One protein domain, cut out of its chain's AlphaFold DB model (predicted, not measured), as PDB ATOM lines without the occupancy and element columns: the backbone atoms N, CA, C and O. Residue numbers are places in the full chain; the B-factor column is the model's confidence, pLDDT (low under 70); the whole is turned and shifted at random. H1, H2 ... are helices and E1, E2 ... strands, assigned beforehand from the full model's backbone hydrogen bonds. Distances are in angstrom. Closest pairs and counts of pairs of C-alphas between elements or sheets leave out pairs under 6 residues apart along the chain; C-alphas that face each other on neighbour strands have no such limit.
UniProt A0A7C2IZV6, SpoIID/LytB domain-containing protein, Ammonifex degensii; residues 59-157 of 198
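What this domain is: This is residues 59 to 157 of the 198 residues of the protein "SpoIID/LytB domain-containing protein" of Ammonifex degensii (UniProt A0A7C2IZV6). Two small three-stranded sheets, E1 E6 E5 and E2 E3 E4, lie partly face to face as a sandwich. H1 runs from one sheet to the other along one side, and H2 packs on E3. The 99 printed residues hold, in order, E1 H1 E2 E3 E4 H2 E5 E6; both sheets are antiparallel, and the class is mixed, helices and strands. The whole is compact, with a radius of gyration of the C-alphas of 13.0 A and spans of 40 by 30 by 20 A.

Where its parts are: E1, residues 60 to 65, begins at C-alpha 60 (-128.414, 64.241, 28.230) and measures 17.2 A. H1 is residues 66 to 74, 12.3 A. E2, residues 80 to 91, 24.3 A, bends by 75 degrees at residue 84. E3 is residues 99 to 108, 24.6 A, and E4 residues 113 to 119, 19.9 A. H2 is residues 121 to 127, 10.2 A. E5 is residues 136 to 141, 17.1 A. E6, residues 148 to 155, 21.4 A, ends at C-alpha 155 (-131.914, 68.526, 28.726).

How they stand to each other: E2, E3 and E4 form a meander, each strand the antiparallel neighbour of the one before, in a strongly twisted sheet; N 87 and O 103 are 2.9 A apart, N 104 and O 116 2.9 A. In the other sheet, N 62 and O 153 of E1 and E6 are 2.9 A apart, N 138 and O 152 of E5 and E6 2.9 A. The facing parts are 10.7 A centre to centre. H1 stands up from E1 E6 E5 at 64 degrees; its closest C-alphas to E2 are Val 66 and Val 83, 4.9 A. H2 stands at the level of sheet E2 E3 E4, its height 2.3 A; C-alphas Lys 100 and Ala 121 are its closest to E3, 4.0 A. In H1 and H2 every O i to N i+4 pair is within hydrogen-bond range.

The domain as a whole: The farthest C-alphas, Gly 95 and Asn 110, are 41.9 A apart. The printed part has no cut and no long link, and no printed residue is under 70 in pLDDT.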
ATOM      1  N   GLY A  59    -126.783  67.215  30.921       96.44
ATOM      2  CA  GLY A  59    -126.367  67.200  29.521       96.44
ATOM      3  C   GLY A  59    -126.777  65.955  28.741       96.44
ATOM      4  O   GLY A  59    -126.029  65.508  27.872       96.44
ATOM      5  N   TRP A  60    -127.938  65.364  29.034       98.25
ATOM      6  CA  TRP A  60    -128.414  64.241  28.230       98.25
ATOM      7  C   TRP A  60    -128.872  64.718  26.843       98.25
ATOM      8  O   TRP A  60    -129.377  65.828  26.667       98.25
ATOM      9  N   SER A  61    -128.705  63.846  25.848       98.56
ATOM     10  CA  SER A  61    -129.125  64.067  24.464       98.56
ATOM     11  C   SER A  61    -129.680  62.770  23.891       98.56
ATOM     12  O   SER A  61    -129.074  61.710  24.058       98.56
ATOM     13  N   VAL A  62    -130.841  62.846  23.246       98.69
ATOM     14  CA  VAL A  62    -131.486  61.710  22.583       98.69
ATOM     15  C   VAL A  62    -131.886  62.138  21.182       98.69
ATOM     16  O   VAL A  62    -132.637  63.097  21.008       98.69
ATOM     17  N   ARG A  63    -131.385  61.413  20.185       98.81
ATOM     18  CA  ARG A  63    -131.679  61.643  18.774       98.81
ATOM     19  C   ARG A  63    -132.544  60.509  18.247       98.81
ATOM     20  O   ARG A  63    -132.197  59.349  18.433       98.81
ATOM     21  N   TYR A  64    -133.621  60.870  17.563       98.88
ATOM     22  CA  TYR A  64    -134.528  59.939  16.906       98.88
ATOM     23  C   TYR A  64    -134.613  60.238  15.413       98.88
ATOM     24  O   TYR A  64    -134.731  61.394  15.004       98.88
ATOM     25  N   SER A  65    -134.620  59.191  14.600       98.88
ATOM     26  CA  SER A  65    -135.189  59.234  13.257       98.88
ATOM     27  C   SER A  65    -136.707  59.427  13.309       98.88
ATOM     28  O   SER A  65    -137.368  59.163  14.318       98.88
ATOM     29  N   VAL A  66    -137.287  59.841  12.185       98.81
ATOM     30  CA  VAL A  66    -138.745  59.978  12.040       98.81
ATOM     31  C   VAL A  66    -139.534  58.689  12.301       98.81
ATOM     32  O   VAL A  66    -140.670  58.751  12.772       98.81
ATOM     33  N   TYR A  67    -138.934  57.525  12.045       98.69
ATOM     34  CA  TYR A  67    -139.549  56.221  12.305       98.69
ATOM     35  C   TYR A  67    -139.445  55.819  13.780       98.69
ATOM     36  O   TYR A  67    -140.388  55.257  14.335       98.69
ATOM     37  N   GLU A  68    -138.344  56.155  14.458       98.88
ATOM     38  CA  GLU A  68    -138.213  55.917  15.901       98.88
ATOM     39  C   GLU A  68    -139.177  56.798  16.708       98.88
ATOM     40  O   GLU A  68    -139.789  56.319  17.664       98.88
ATOM     41  N   LEU A  69    -139.407  58.049  16.285       98.69
ATOM     42  CA  LEU A  69    -140.465  58.886  16.868       98.69
ATOM     43  C   LEU A  69    -141.852  58.264  16.681       98.69
ATOM     44  O   LEU A  69    -142.639  58.220  17.629       98.69
ATOM     45  N   ALA A  70    -142.148  57.762  15.478       98.75
ATOM     46  CA  ALA A  70    -143.405  57.076  15.191       98.75
ATOM     47  C   ALA A  70    -143.580  55.822  16.068       98.75
ATOM     48  O   ALA A  70    -144.674  55.572  16.579       98.75
ATOM     49  N   ALA A  71    -142.501  55.081  16.335       98.75
ATOM     50  CA  ALA A  71    -142.511  53.943  17.253       98.75
ATOM     51  C   ALA A  71    -142.754  54.360  18.717       98.75
ATOM     52  O   ALA A  71    -143.510  53.696  19.431       98.75
ATOM     53  N   CYS A  72    -142.166  55.472  19.173       98.62
ATOM     54  CA  CYS A  72    -142.449  56.063  20.486       98.62
ATOM     55  C   CYS A  72    -143.936  56.409  20.657       98.62
ATOM     56  O   CYS A  72    -144.534  56.077  21.681       98.62
ATOM     57  N   LEU A  73    -144.531  57.029  19.635       98.56
ATOM     58  CA  LEU A  73    -145.951  57.386  19.586       98.56
ATOM     59  C   LEU A  73    -146.855  56.149  19.550       98.56
ATOM     60  O   LEU A  73    -147.798  56.053  20.333       98.56
ATOM     61  N   THR A  74    -146.528  55.168  18.708       97.94
ATOM     62  CA  THR A  74    -147.296  53.920  18.574       97.94
ATOM     63  C   THR A  74    -147.292  53.117  19.871       97.94
ATOM     64  O   THR A  74    -148.315  52.564  20.256       97.94
ATOM     65  N   ALA A  75    -146.185  53.126  20.621       98.06
ATOM     66  CA  ALA A  75    -146.114  52.521  21.953       98.06
ATOM     67  C   ALA A  75    -147.004  53.214  23.011       98.06
ATOM     68  O   ALA A  75    -147.047  52.771  24.161       98.06
ATOM     69  N   LYS A  76    -147.662  54.321  22.649       97.44
ATOM     70  CA  LYS A  76    -148.639  55.071  23.446       97.44
ATOM     71  C   LYS A  76    -150.000  55.152  22.748       97.44
ATOM     72  O   LYS A  76    -150.754  56.086  22.997       97.44
ATOM     73  N   ASP A  77    -150.279  54.187  21.872       97.00
ATOM     74  CA  ASP A  77    -151.538  54.043  21.139       97.00
ATOM     75  C   ASP A  77    -151.849  55.206  20.179       97.00
ATOM     76  O   ASP A  77    -152.994  55.412  19.782       97.00
ATOM     77  N   TYR A  78    -150.819  55.948  19.749       97.38
ATOM     78  CA  TYR A  78    -150.912  56.919  18.658       97.38
ATOM     79  C   TYR A  78    -150.353  56.289  17.372       97.38
ATOM     80  O   TYR A  78    -149.131  56.200  17.230       97.38
ATOM     81  N   PRO A  79    -151.196  55.836  16.424       96.81
ATOM     82  CA  PRO A  79    -150.790  54.900  15.373       96.81
ATOM     83  C   PRO A  79    -150.068  55.586  14.201       96.81
ATOM     84  O   PRO A  79    -150.557  55.581  13.077       96.81
ATOM     85  N   PHE A  80    -148.899  56.176  14.447       98.44
ATOM     86  CA  PHE A  80    -148.056  56.773  13.408       98.44
ATOM     87  C   PHE A  80    -147.194  55.709  12.720       98.44
ATOM     88  O   PHE A  80    -146.558  54.896  13.389       98.44
ATOM     89  N   SER A  81    -147.119  55.739  11.391       98.44
ATOM     90  CA  SER A  81    -146.120  54.989  10.614       98.44
ATOM     91  C   SER A  81    -144.834  55.790  10.412       98.44
ATOM     92  O   SER A  81    -143.742  55.228  10.418       98.44
ATOM     93  N   VAL A  82    -144.949  57.113  10.281       98.69
ATOM     94  CA  VAL A  82    -143.822  58.037  10.125       98.69
ATOM     95  C   VAL A  82    -144.193  59.416  10.663       98.69
ATOM     96  O   VAL A  82    -145.321  59.876  10.478       98.69
ATOM     97  N   VAL A  83    -143.247  60.084  11.323       98.81
ATOM     98  CA  VAL A  83    -143.366  61.500  11.701       98.81
ATOM     99  C   VAL A  83    -142.809  62.373  10.582       98.81
ATOM    100  O   VAL A  83    -141.708  62.147  10.108       98.81
ATOM    101  N   THR A  84    -143.546  63.390  10.159       98.81
ATOM    102  CA  THR A  84    -143.096  64.337   9.128       98.81
ATOM    103  C   THR A  84    -142.758  65.705   9.701       98.81
ATOM    104  O   THR A  84    -141.978  66.432   9.094       98.81
ATOM    105  N   GLU A  85    -143.303  66.058  10.870       98.75
ATOM    106  CA  GLU A  85    -142.985  67.311  11.551       98.75
ATOM    107  C   GLU A  85    -143.290  67.245  13.058       98.75
ATOM    108  O   GLU A  85    -144.194  66.531  13.496       98.75
ATOM    109  N   VAL A  86    -142.549  68.015  13.860       98.69
ATOM    110  CA  VAL A  86    -142.822  68.261  15.280       98.69
ATOM    111  C   VAL A  86    -142.750  69.764  15.545       98.69
ATOM    112  O   VAL A  86    -141.715  70.405  15.343       98.69
ATOM    113  N   TYR A  87    -143.855  70.329  16.023       98.69
ATOM    114  CA  TYR A  87    -143.953  71.739  16.384       98.69
ATOM    115  C   TYR A  87    -143.870  71.913  17.896       98.69
ATOM    116  O   TYR A  87    -144.607  71.267  18.639       98.69
ATOM    117  N   GLU A  88    -143.006  72.814  18.355       98.44
ATOM    118  CA  GLU A  88    -143.077  73.342  19.715       98.44
ATOM    119  C   GLU A  88    -144.270  74.299  19.814       98.44
ATOM    120  O   GLU A  88    -144.395  75.220  19.010       98.44
ATOM    121  N   ILE A  89    -145.149  74.069  20.791       98.44
ATOM    122  CA  ILE A  89    -146.380  74.850  20.973       98.44
ATOM    123  C   ILE A  89    -146.325  75.689  22.248       98.44
ATOM    124  O   ILE A  89    -146.853  76.796  22.280       98.44
ATOM    125  N   GLU A  90    -145.739  75.159  23.324       98.31
ATOM    126  CA  GLU A  90    -145.749  75.820  24.631       98.31
ATOM    127  C   GLU A  90    -144.578  75.363  25.503       98.31
ATOM    128  O   GLU A  90    -144.180  74.192  25.458       98.31
ATOM    129  N   ARG A  91    -144.089  76.273  26.353       98.44
ATOM    130  CA  ARG A  91    -143.085  76.007  27.389       98.44
ATOM    131  C   ARG A  91    -143.684  76.091  28.792       98.44
ATOM    132  O   ARG A  91    -144.738  76.696  28.980       98.44
ATOM    133  N   THR A  92    -143.034  75.455  29.764       98.38
ATOM    134  CA  THR A  92    -143.395  75.575  31.181       98.38
ATOM    135  C   THR A  92    -143.220  77.023  31.643       98.38
ATOM    136  O   THR A  92    -142.389  77.762  31.108       98.38
ATOM    137  N   ALA A  93    -144.031  77.447  32.612       97.56
ATOM    138  CA  ALA A  93    -144.046  78.827  33.090       97.56
ATOM    139  C   ALA A  93    -142.969  79.111  34.151       97.56
ATOM    140  O   ALA A  93    -142.766  80.263  34.533       97.56
ATOM    141  N   SER A  94    -142.295  78.072  34.656       94.62
ATOM    142  CA  SER A  94    -141.166  78.234  35.573       94.62
ATOM    143  C   SER A  94    -139.942  78.811  34.843       94.62
ATOM    144  O   SER A  94    -139.865  78.821  33.613       94.62
ATOM    145  N   GLY A  95    -138.945  79.277  35.602       93.50
ATOM    146  CA  GLY A  95    -137.717  79.840  35.026       93.50
ATOM    147  C   GLY A  95    -136.866  78.841  34.229       93.50
ATOM    148  O   GLY A  95    -135.960  79.266  33.518       93.50
ATOM    149  N   SER A  96    -137.163  77.537  34.299       94.25
ATOM    150  CA  SER A  96    -136.511  76.506  33.483       94.25
ATOM    151  C   SER A  96    -136.913  76.575  32.001       94.25
ATOM    152  O   SER A  96    -136.139  76.158  31.139       94.25
ATOM    153  N   SER A  97    -138.122  77.078  31.709       97.38
ATOM    154  CA  SER A  97    -138.717  77.190  30.372       97.38
ATOM    155  C   SER A  97    -138.591  75.915  29.517       97.38
ATOM    156  O   SER A  97    -138.141  75.944  28.369       97.38
ATOM    157  N   ARG A  98    -138.963  74.755  30.067       98.19
ATOM    158  CA  ARG A  98    -138.880  73.458  29.369       98.19
ATOM    159  C   ARG A  98    -140.033  73.254  28.394       98.19
ATOM    160  O   ARG A  98    -141.072  73.895  28.512       98.19
ATOM    161  N   LEU A  99    -139.887  72.337  27.441       98.25
ATOM    162  CA  LEU A  99    -140.967  71.978  26.515       98.25
ATOM    163  C   LEU A  99    -142.163  71.392  27.278       98.25
ATOM    164  O   LEU A  99    -142.054  70.354  27.931       98.25
ATOM    165  N   LYS A 100    -143.321  72.045  27.153       98.06
ATOM    166  CA  LYS A 100    -144.577  71.654  27.811       98.06
ATOM    167  C   LYS A 100    -145.576  71.034  26.848       98.06
ATOM    168  O   LYS A 100    -146.322  70.131  27.227       98.06
ATOM    169  N   ARG A 101    -145.645  71.548  25.622       98.19
ATOM    170  CA  ARG A 101    -146.565  71.047  24.603       98.19
ATOM    171  C   ARG A 101    -145.894  71.035  23.247       98.19
ATOM    172  O   ARG A 101    -145.307  72.033  22.831       98.19
ATOM    173  N   VAL A 102    -146.046  69.913  22.557       98.62
ATOM    174  CA  VAL A 102    -145.665  69.770  21.156       98.62
ATOM    175  C   VAL A 102    -146.841  69.248  20.349       98.62
ATOM    176  O   VAL A 102    -147.763  68.633  20.887       98.62
ATOM    177  N   GLU A 103    -146.806  69.477  19.048       98.75
ATOM    178  CA  GLU A 103    -147.736  68.881  18.101       98.75
ATOM    179  C   GLU A 103    -146.957  68.059  17.084       98.75
ATOM    180  O   GLU A 103    -146.093  68.586  16.385       98.75
ATOM    181  N   VAL A 104    -147.253  66.761  17.023       98.81
ATOM    182  CA  VAL A 104    -146.613  65.844  16.081       98.81
ATOM    183  C   VAL A 104    -147.503  65.663  14.862       98.81
ATOM    184  O   VAL A 104    -148.698  65.408  14.999       98.81
ATOM    185  N   VAL A 105    -146.920  65.765  13.674       98.81
ATOM    186  CA  VAL A 105    -147.582  65.546  12.387       98.81
ATOM    187  C   VAL A 105    -146.884  64.408  11.659       98.81
ATOM    188  O   VAL A 105    -145.667  64.254  11.751       98.81
ATOM    189  N   GLY A 106    -147.653  63.588  10.954       98.69
ATOM    190  CA  GLY A 106    -147.134  62.418  10.266       98.69
ATOM    191  C   GLY A 106    -148.209  61.686   9.485       98.69
ATOM    192  O   GLY A 106    -149.278  62.237   9.220       98.69
ATOM    193  N   LEU A 107    -147.918  60.437   9.137       98.69
ATOM    194  CA  LEU A 107    -148.874  59.527   8.513       98.69
ATOM    195  C   LEU A 107    -149.209  58.388   9.474       98.69
ATOM    196  O   LEU A 107    -148.371  57.990  10.286       98.69
ATOM    197  N   ASP A 108    -150.419  57.853   9.370       98.00
ATOM    198  CA  ASP A 108    -150.830  56.642  10.069       98.00
ATOM    199  C   ASP A 108    -150.363  55.365   9.341       98.00
ATOM    200  O   ASP A 108    -149.692  55.416   8.306       98.00
ATOM    201  N   GLN A 109    -150.717  54.194   9.875       95.19
ATOM    202  CA  GLN A 109    -150.376  52.886   9.289       95.19
ATOM    203  C   GLN A 109    -150.981  52.642   7.891       95.19
ATOM    204  O   GLN A 109    -150.501  51.777   7.162       95.19
ATOM    205  N   ASN A 110    -151.997  53.413   7.494       97.00
ATOM    206  CA  ASN A 110    -152.643  53.348   6.182       97.00
ATOM    207  C   ASN A 110    -152.163  54.464   5.232       97.00
ATOM    208  O   ASN A 110    -152.706  54.615   4.137       97.00
ATOM    209  N   GLY A 111    -151.180  55.270   5.649       97.69
ATOM    210  CA  GLY A 111    -150.666  56.406   4.884       97.69
ATOM    211  C   GLY A 111    -151.543  57.663   4.942       97.69
ATOM    212  O   GLY A 111    -151.321  58.582   4.153       97.69
ATOM    213  N   GLN A 112    -152.529  57.732   5.839       98.19
ATOM    214  CA  GLN A 112    -153.381  58.911   6.008       98.19
ATOM    215  C   GLN A 112    -152.711  59.955   6.913       98.19
ATOM    216  O   GLN A 112    -152.118  59.586   7.927       98.19
ATOM    217  N   PRO A 113    -152.807  61.261   6.600       98.44
ATOM    218  CA  PRO A 113    -152.274  62.309   7.465       98.44
ATOM    219  C   PRO A 113    -152.903  62.306   8.863       98.44
ATOM    220  O   PRO A 113    -154.123  62.270   9.007       98.44
ATOM    221  N   GLN A 114    -152.067  62.432   9.895       97.56
ATOM    222  CA  GLN A 114    -152.479  62.511  11.297       97.56
ATOM    223  C   GLN A 114    -151.723  63.623  12.033       97.56
ATOM    224  O   GLN A 114    -150.557  63.906  11.750       97.56
ATOM    225  N   ARG A 115    -152.393  64.242  13.014       98.44
ATOM    226  CA  ARG A 115    -151.820  65.239  13.930       98.44
ATOM    227  C   ARG A 115    -152.139  64.831  15.365       98.44
ATOM    228  O   ARG A 115    -153.289  64.524  15.663       98.44
ATOM    229  N   GLN A 116    -151.141  64.844  16.242       98.44
ATOM    230  CA  GLN A 116    -151.288  64.469  17.644       98.44
ATOM    231  C   GLN A 116    -150.677  65.545  18.549       98.44
ATOM    232  O   GLN A 116    -149.449  65.647  18.642       98.44
ATOM    233  N   PRO A 117    -151.500  66.340  19.254       98.06
ATOM    234  CA  PRO A 117    -151.001  67.200  20.312       98.06
ATOM    235  C   PRO A 117    -150.577  66.351  21.516       98.06
ATOM    236  O   PRO A 117    -151.325  65.491  21.987       98.06
ATOM    237  N   LEU A 118    -149.389  66.622  22.046       97.25
ATOM    238  CA  LEU A 118    -148.877  66.065  23.294       97.25
ATOM    239  C   LEU A 118    -148.749  67.214  24.290       97.25
ATOM    240  O   LEU A 118    -147.897  68.083  24.120       97.25
ATOM    241  N   GLY A 119    -149.642  67.259  25.282       91.25
ATOM    242  CA  GLY A 119    -149.774  68.392  26.199       91.25
ATOM    243  C   GLY A 119    -149.677  68.029  27.679       91.25
ATOM    244  O   GLY A 119    -150.405  67.145  28.147       91.25
ATOM    245  N   ASN A 120    -148.900  68.865  28.378       93.50
ATOM    246  CA  ASN A 120    -148.212  68.705  29.664       93.50
ATOM    247  C   ASN A 120    -146.791  68.137  29.482       93.50
ATOM    248  O   ASN A 120    -146.542  67.300  28.611       93.50
ATOM    249  N   ALA A 121    -145.844  68.655  30.264       97.62
ATOM    250  CA  ALA A 121    -144.427  68.387  30.042       97.62
ATOM    251  C   ALA A 121    -144.079  66.904  30.279       97.62
ATOM    252  O   ALA A 121    -143.231  66.338  29.581       97.62
ATOM    253  N   ASP A 122    -144.763  66.242  31.219       97.88
ATOM    254  CA  ASP A 122    -144.499  64.833  31.511       97.88
ATOM    255  C   ASP A 122    -144.948  63.907  30.382       97.88
ATOM    256  O   ASP A 122    -144.269  62.926  30.093       97.88
ATOM    257  N   LEU A 123    -146.046  64.226  29.689       98.06
ATOM    258  CA  LEU A 123    -146.495  63.448  28.540       98.06
ATOM    259  C   LEU A 123    -145.462  63.501  27.413       98.06
ATOM    260  O   LEU A 123    -145.159  62.461  26.833       98.06
ATOM    261  N   VAL A 124    -144.870  64.672  27.146       98.38
ATOM    262  CA  VAL A 124    -143.768  64.809  26.176       98.38
ATOM    263  C   VAL A 124    -142.598  63.903  26.574       98.38
ATOM    264  O   VAL A 124    -142.130  63.101  25.764       98.38
ATOM    265  N   ARG A 125    -142.172  63.959  27.844       98.38
ATOM    266  CA  ARG A 125    -141.101  63.105  28.381       98.38
ATOM    267  C   ARG A 125    -141.425  61.617  28.241       98.38
ATOM    268  O   ARG A 125    -140.583  60.847  27.789       98.38
ATOM    269  N   VAL A 126    -142.624  61.196  28.634       98.19
ATOM    270  CA  VAL A 126    -143.034  59.786  28.683       98.19
ATOM    271  C   VAL A 126    -143.231  59.198  27.289       98.19
ATOM    272  O   VAL A 126    -142.822  58.058  27.057       98.19
ATOM    273  N   VAL A 127    -143.832  59.943  26.359       98.56
ATOM    274  CA  VAL A 127    -144.026  59.491  24.970       98.56
ATOM    275  C   VAL A 127    -142.675  59.295  24.291       98.56
ATOM    276  O   VAL A 127    -142.408  58.222  23.754       98.56
ATOM    277  N   PHE A 128    -141.777  60.276  24.396       98.44
ATOM    278  CA  PHE A 128    -140.450  60.207  23.777       98.44
ATOM    279  C   PHE A 128    -139.393  59.517  24.646       98.44
ATOM    280  O   PHE A 128    -138.210  59.555  24.312       98.44
ATOM    281  N   ARG A 129    -139.803  58.858  25.739       98.19
ATOM    282  CA  ARG A 129    -138.940  58.049  26.624       98.19
ATOM    283  C   ARG A 129    -137.703  58.806  27.126       98.19
ATOM    284  O   ARG A 129    -136.615  58.247  27.230       98.19
ATOM    285  N   LEU A 130    -137.873  60.088  27.424       98.50
ATOM    286  CA  LEU A 130    -136.797  60.977  27.841       98.50
ATOM    287  C   LEU A 130    -136.524  60.842  29.342       98.50
ATOM    288  O   LEU A 130    -137.409  60.541  30.152       98.50
ATOM    289  N   LYS A 131    -135.270  61.098  29.717       97.94
ATOM    290  CA  LYS A 131    -134.791  61.011  31.100       97.94
ATOM    291  C   LYS A 131    -135.470  62.040  32.013       97.94
ATOM    292  O   LYS A 131    -135.853  61.716  33.139       97.94
ATOM    293  N   SER A 132    -135.659  63.256  31.512       98.56
ATOM    294  CA  SER A 132    -136.367  64.353  32.175       98.56
ATOM    295  C   SER A 132    -137.146  65.185  31.152       98.56
ATOM    296  O   SER A 132    -137.227  64.837  29.972       98.56
ATOM    297  N   LEU A 133    -137.769  66.263  31.619       98.38
ATOM    298  CA  LEU A 133    -138.459  67.226  30.772       98.38
ATOM    299  C   LEU A 133    -137.440  67.899  29.815       98.38
ATOM    300  O   LEU A 133    -136.452  68.461  30.295       98.38
ATOM    301  N   PRO A 134    -137.629  67.843  28.482       98.19
ATOM    302  CA  PRO A 134    -136.649  68.376  27.538       98.19
ATOM    303  C   PRO A 134    -136.559  69.904  27.609       98.19
ATOM    304  O   PRO A 134    -137.573  70.603  27.582       98.19
ATOM    305  N   ALA A 135    -135.335  70.425  27.648       98.19
ATOM    306  CA  ALA A 135    -135.065  71.860  27.599       98.19
ATOM    307  C   ALA A 135    -135.121  72.394  26.158       98.19
ATOM    308  O   ALA A 135    -135.610  73.501  25.912       98.19
ATOM    309  N   ALA A 136    -134.646  71.599  25.197       98.19
ATOM    310  CA  ALA A 136    -134.617  71.977  23.793       98.19
ATOM    311  C   ALA A 136    -134.941  70.806  22.860       98.19
ATOM    312  O   ALA A 136    -134.807  69.631  23.210       98.19
ATOM    313  N   MET A 137    -135.358  71.175  21.650       98.44
ATOM    314  CA  MET A 137    -135.587  70.285  20.523       98.44
ATOM    315  C   MET A 137    -134.972  70.918  19.274       98.44
ATOM    316  O   MET A 137    -135.216  72.091  18.991       98.44
ATOM    317  N   SER A 138    -134.197  70.146  18.519       98.62
ATOM    318  CA  SER A 138    -133.685  70.538  17.205       98.62
ATOM    319  C   SER A 138    -134.110  69.534  16.138       98.62
ATOM    320  O   SER A 138    -134.392  68.369  16.430       98.62
ATOM    321  N   LYS A 139    -134.183  70.004  14.893       98.75
ATOM    322  CA  LYS A 139    -134.633  69.231  13.736       98.75
ATOM    323  C   LYS A 139    -133.584  69.293  12.644       98.75
ATOM    324  O   LYS A 139    -133.024  70.356  12.390       98.75
ATOM    325  N   GLU A 140    -133.362  68.167  11.987       98.75
ATOM    326  CA  GLU A 140    -132.532  68.089  10.789       98.75
ATOM    327  C   GLU A 140    -133.367  67.543   9.640       98.75
ATOM    328  O   GLU A 140    -134.141  66.596   9.814       98.75
ATOM    329  N   TYR A 141    -133.195  68.156   8.474       98.69
ATOM    330  CA  TYR A 141    -133.923  67.835   7.256       98.69
ATOM    331  C   TYR A 141    -132.954  67.241   6.241       98.69
ATOM    332  O   TYR A 141    -131.805  67.676   6.139       98.69
ATOM    333  N   ASP A 142    -133.419  66.247   5.495       98.00
ATOM    334  CA  ASP A 142    -132.660  65.681   4.390       98.00
ATOM    335  C   ASP A 142    -132.441  66.759   3.308       98.00
ATOM    336  O   ASP A 142    -133.408  67.385   2.860       98.00
ATOM    337  N   PRO A 143    -131.192  67.009   2.873       97.06
ATOM    338  CA  PRO A 143    -130.872  68.150   2.015       97.06
ATOM    339  C   PRO A 143    -131.386  68.009   0.576       97.06
ATOM    340  O   PRO A 143    -131.372  68.992  -0.162       97.06
ATOM    341  N   VAL A 144    -131.809  66.812   0.158       97.44
ATOM    342  CA  VAL A 144    -132.277  66.548  -1.209       97.44
ATOM    343  C   VAL A 144    -133.800  66.595  -1.275       97.44
ATOM    344  O   VAL A 144    -134.369  67.290  -2.111       97.44
ATOM    345  N   SER A 145    -134.466  65.857  -0.392       97.25
ATOM    346  CA  SER A 145    -135.925  65.748  -0.341       97.25
ATOM    347  C   SER A 145    -136.591  66.881   0.442       97.25
ATOM    348  O   SER A 145    -137.791  67.103   0.280       97.25
ATOM    349  N   GLY A 146    -135.846  67.575   1.312       97.81
ATOM    350  CA  GLY A 146    -136.379  68.579   2.235       97.81
ATOM    351  C   GLY A 146    -137.259  67.994   3.345       97.81
ATOM    352  O   GLY A 146    -137.899  68.746   4.078       97.81
ATOM    353  N   GLN A 147    -137.327  66.666   3.473       98.00
ATOM    354  CA  GLN A 147    -138.146  65.989   4.475       98.00
ATOM    355  C   GLN A 147    -137.444  65.972   5.831       98.00
ATOM    356  O   GLN A 147    -136.215  65.933   5.906       98.00
ATOM    357  N   LEU A 148    -138.223  65.984   6.916       98.75
ATOM    358  CA  LEU A 148    -137.676  65.796   8.255       98.75
ATOM    359  C   LEU A 148    -136.951  64.445   8.318       98.75
ATOM    360  O   LEU A 148    -137.525  63.415   7.974       98.75
ATOM    361  N   ALA A 149    -135.697  64.451   8.763       98.56
ATOM    362  CA  ALA A 149    -134.885  63.246   8.882       98.56
ATOM    363  C   ALA A 149    -134.780  62.798  10.342       98.56
ATOM    364  O   ALA A 149    -135.015  61.631  10.669       98.56
ATOM    365  N   THR A 150    -134.445  63.732  11.235       98.88
ATOM    366  CA  THR A 150    -134.251  63.435  12.658       98.88
ATOM    367  C   THR A 150    -134.676  64.584  13.558       98.88
ATOM    368  O   THR A 150    -134.566  65.750  13.179       98.88
ATOM    369  N   VAL A 151    -135.062  64.246  14.786       98.88
ATOM    370  CA  VAL A 151    -135.308  65.192  15.879       98.88
ATOM    371  C   VAL A 151    -134.400  64.833  17.048       98.88
ATOM    372  O   VAL A 151    -134.305  63.666  17.429       98.88
ATOM    373  N   THR A 152    -133.736  65.832  17.622       98.94
ATOM    374  CA  THR A 152    -132.896  65.667  18.814       98.94
ATOM    375  C   THR A 152    -133.504  66.427  19.980       98.94
ATOM    376  O   THR A 152    -133.779  67.619  19.860       98.94
ATOM    377  N   PHE A 153    -133.685  65.750  21.112       98.88
ATOM    378  CA  PHE A 153    -134.071  66.351  22.386       98.88
ATOM    379  C   PHE A 153    -132.860  66.427  23.308       98.88
ATOM    380  O   PHE A 153    -132.101  65.461  23.414       98.88
ATOM    381  N   THR A 154    -132.712  67.542  24.016       98.81
ATOM    382  CA  THR A 154    -131.662  67.718  25.026       98.81
ATOM    383  C   THR A 154    -132.232  68.264  26.325       98.81
ATOM    384  O   THR A 154    -133.275  68.929  26.347       98.81
ATOM    385  N   GLY A 155    -131.540  67.990  27.427       98.19
ATOM    386  CA  GLY A 155    -131.914  68.526  28.726       98.19
ATOM    387  C   GLY A 155    -131.007  68.079  29.862       98.19
ATOM    388  O   GLY A 155    -129.978  67.432  29.669       98.19
ATOM    389  N   ASP A 156    -131.449  68.429  31.064       98.19
ATOM    390  CA  ASP A 156    -130.798  68.142  32.337       98.19
ATOM    391  C   ASP A 156    -131.802  67.503  33.304       98.19
ATOM    392  O   ASP A 156    -133.016  67.688  33.181       98.19
ATOM    393  N   GLY A 157    -131.299  66.761  34.281       98.31
ATOM    394  CA  GLY A 157    -132.074  66.101  35.322       98.31
ATOM    395  C   GLY A 157    -132.482  64.659  35.008       98.31
ATOM    396  O   GLY A 157    -132.152  64.068  33.974       98.31
TER     397      GLY A 157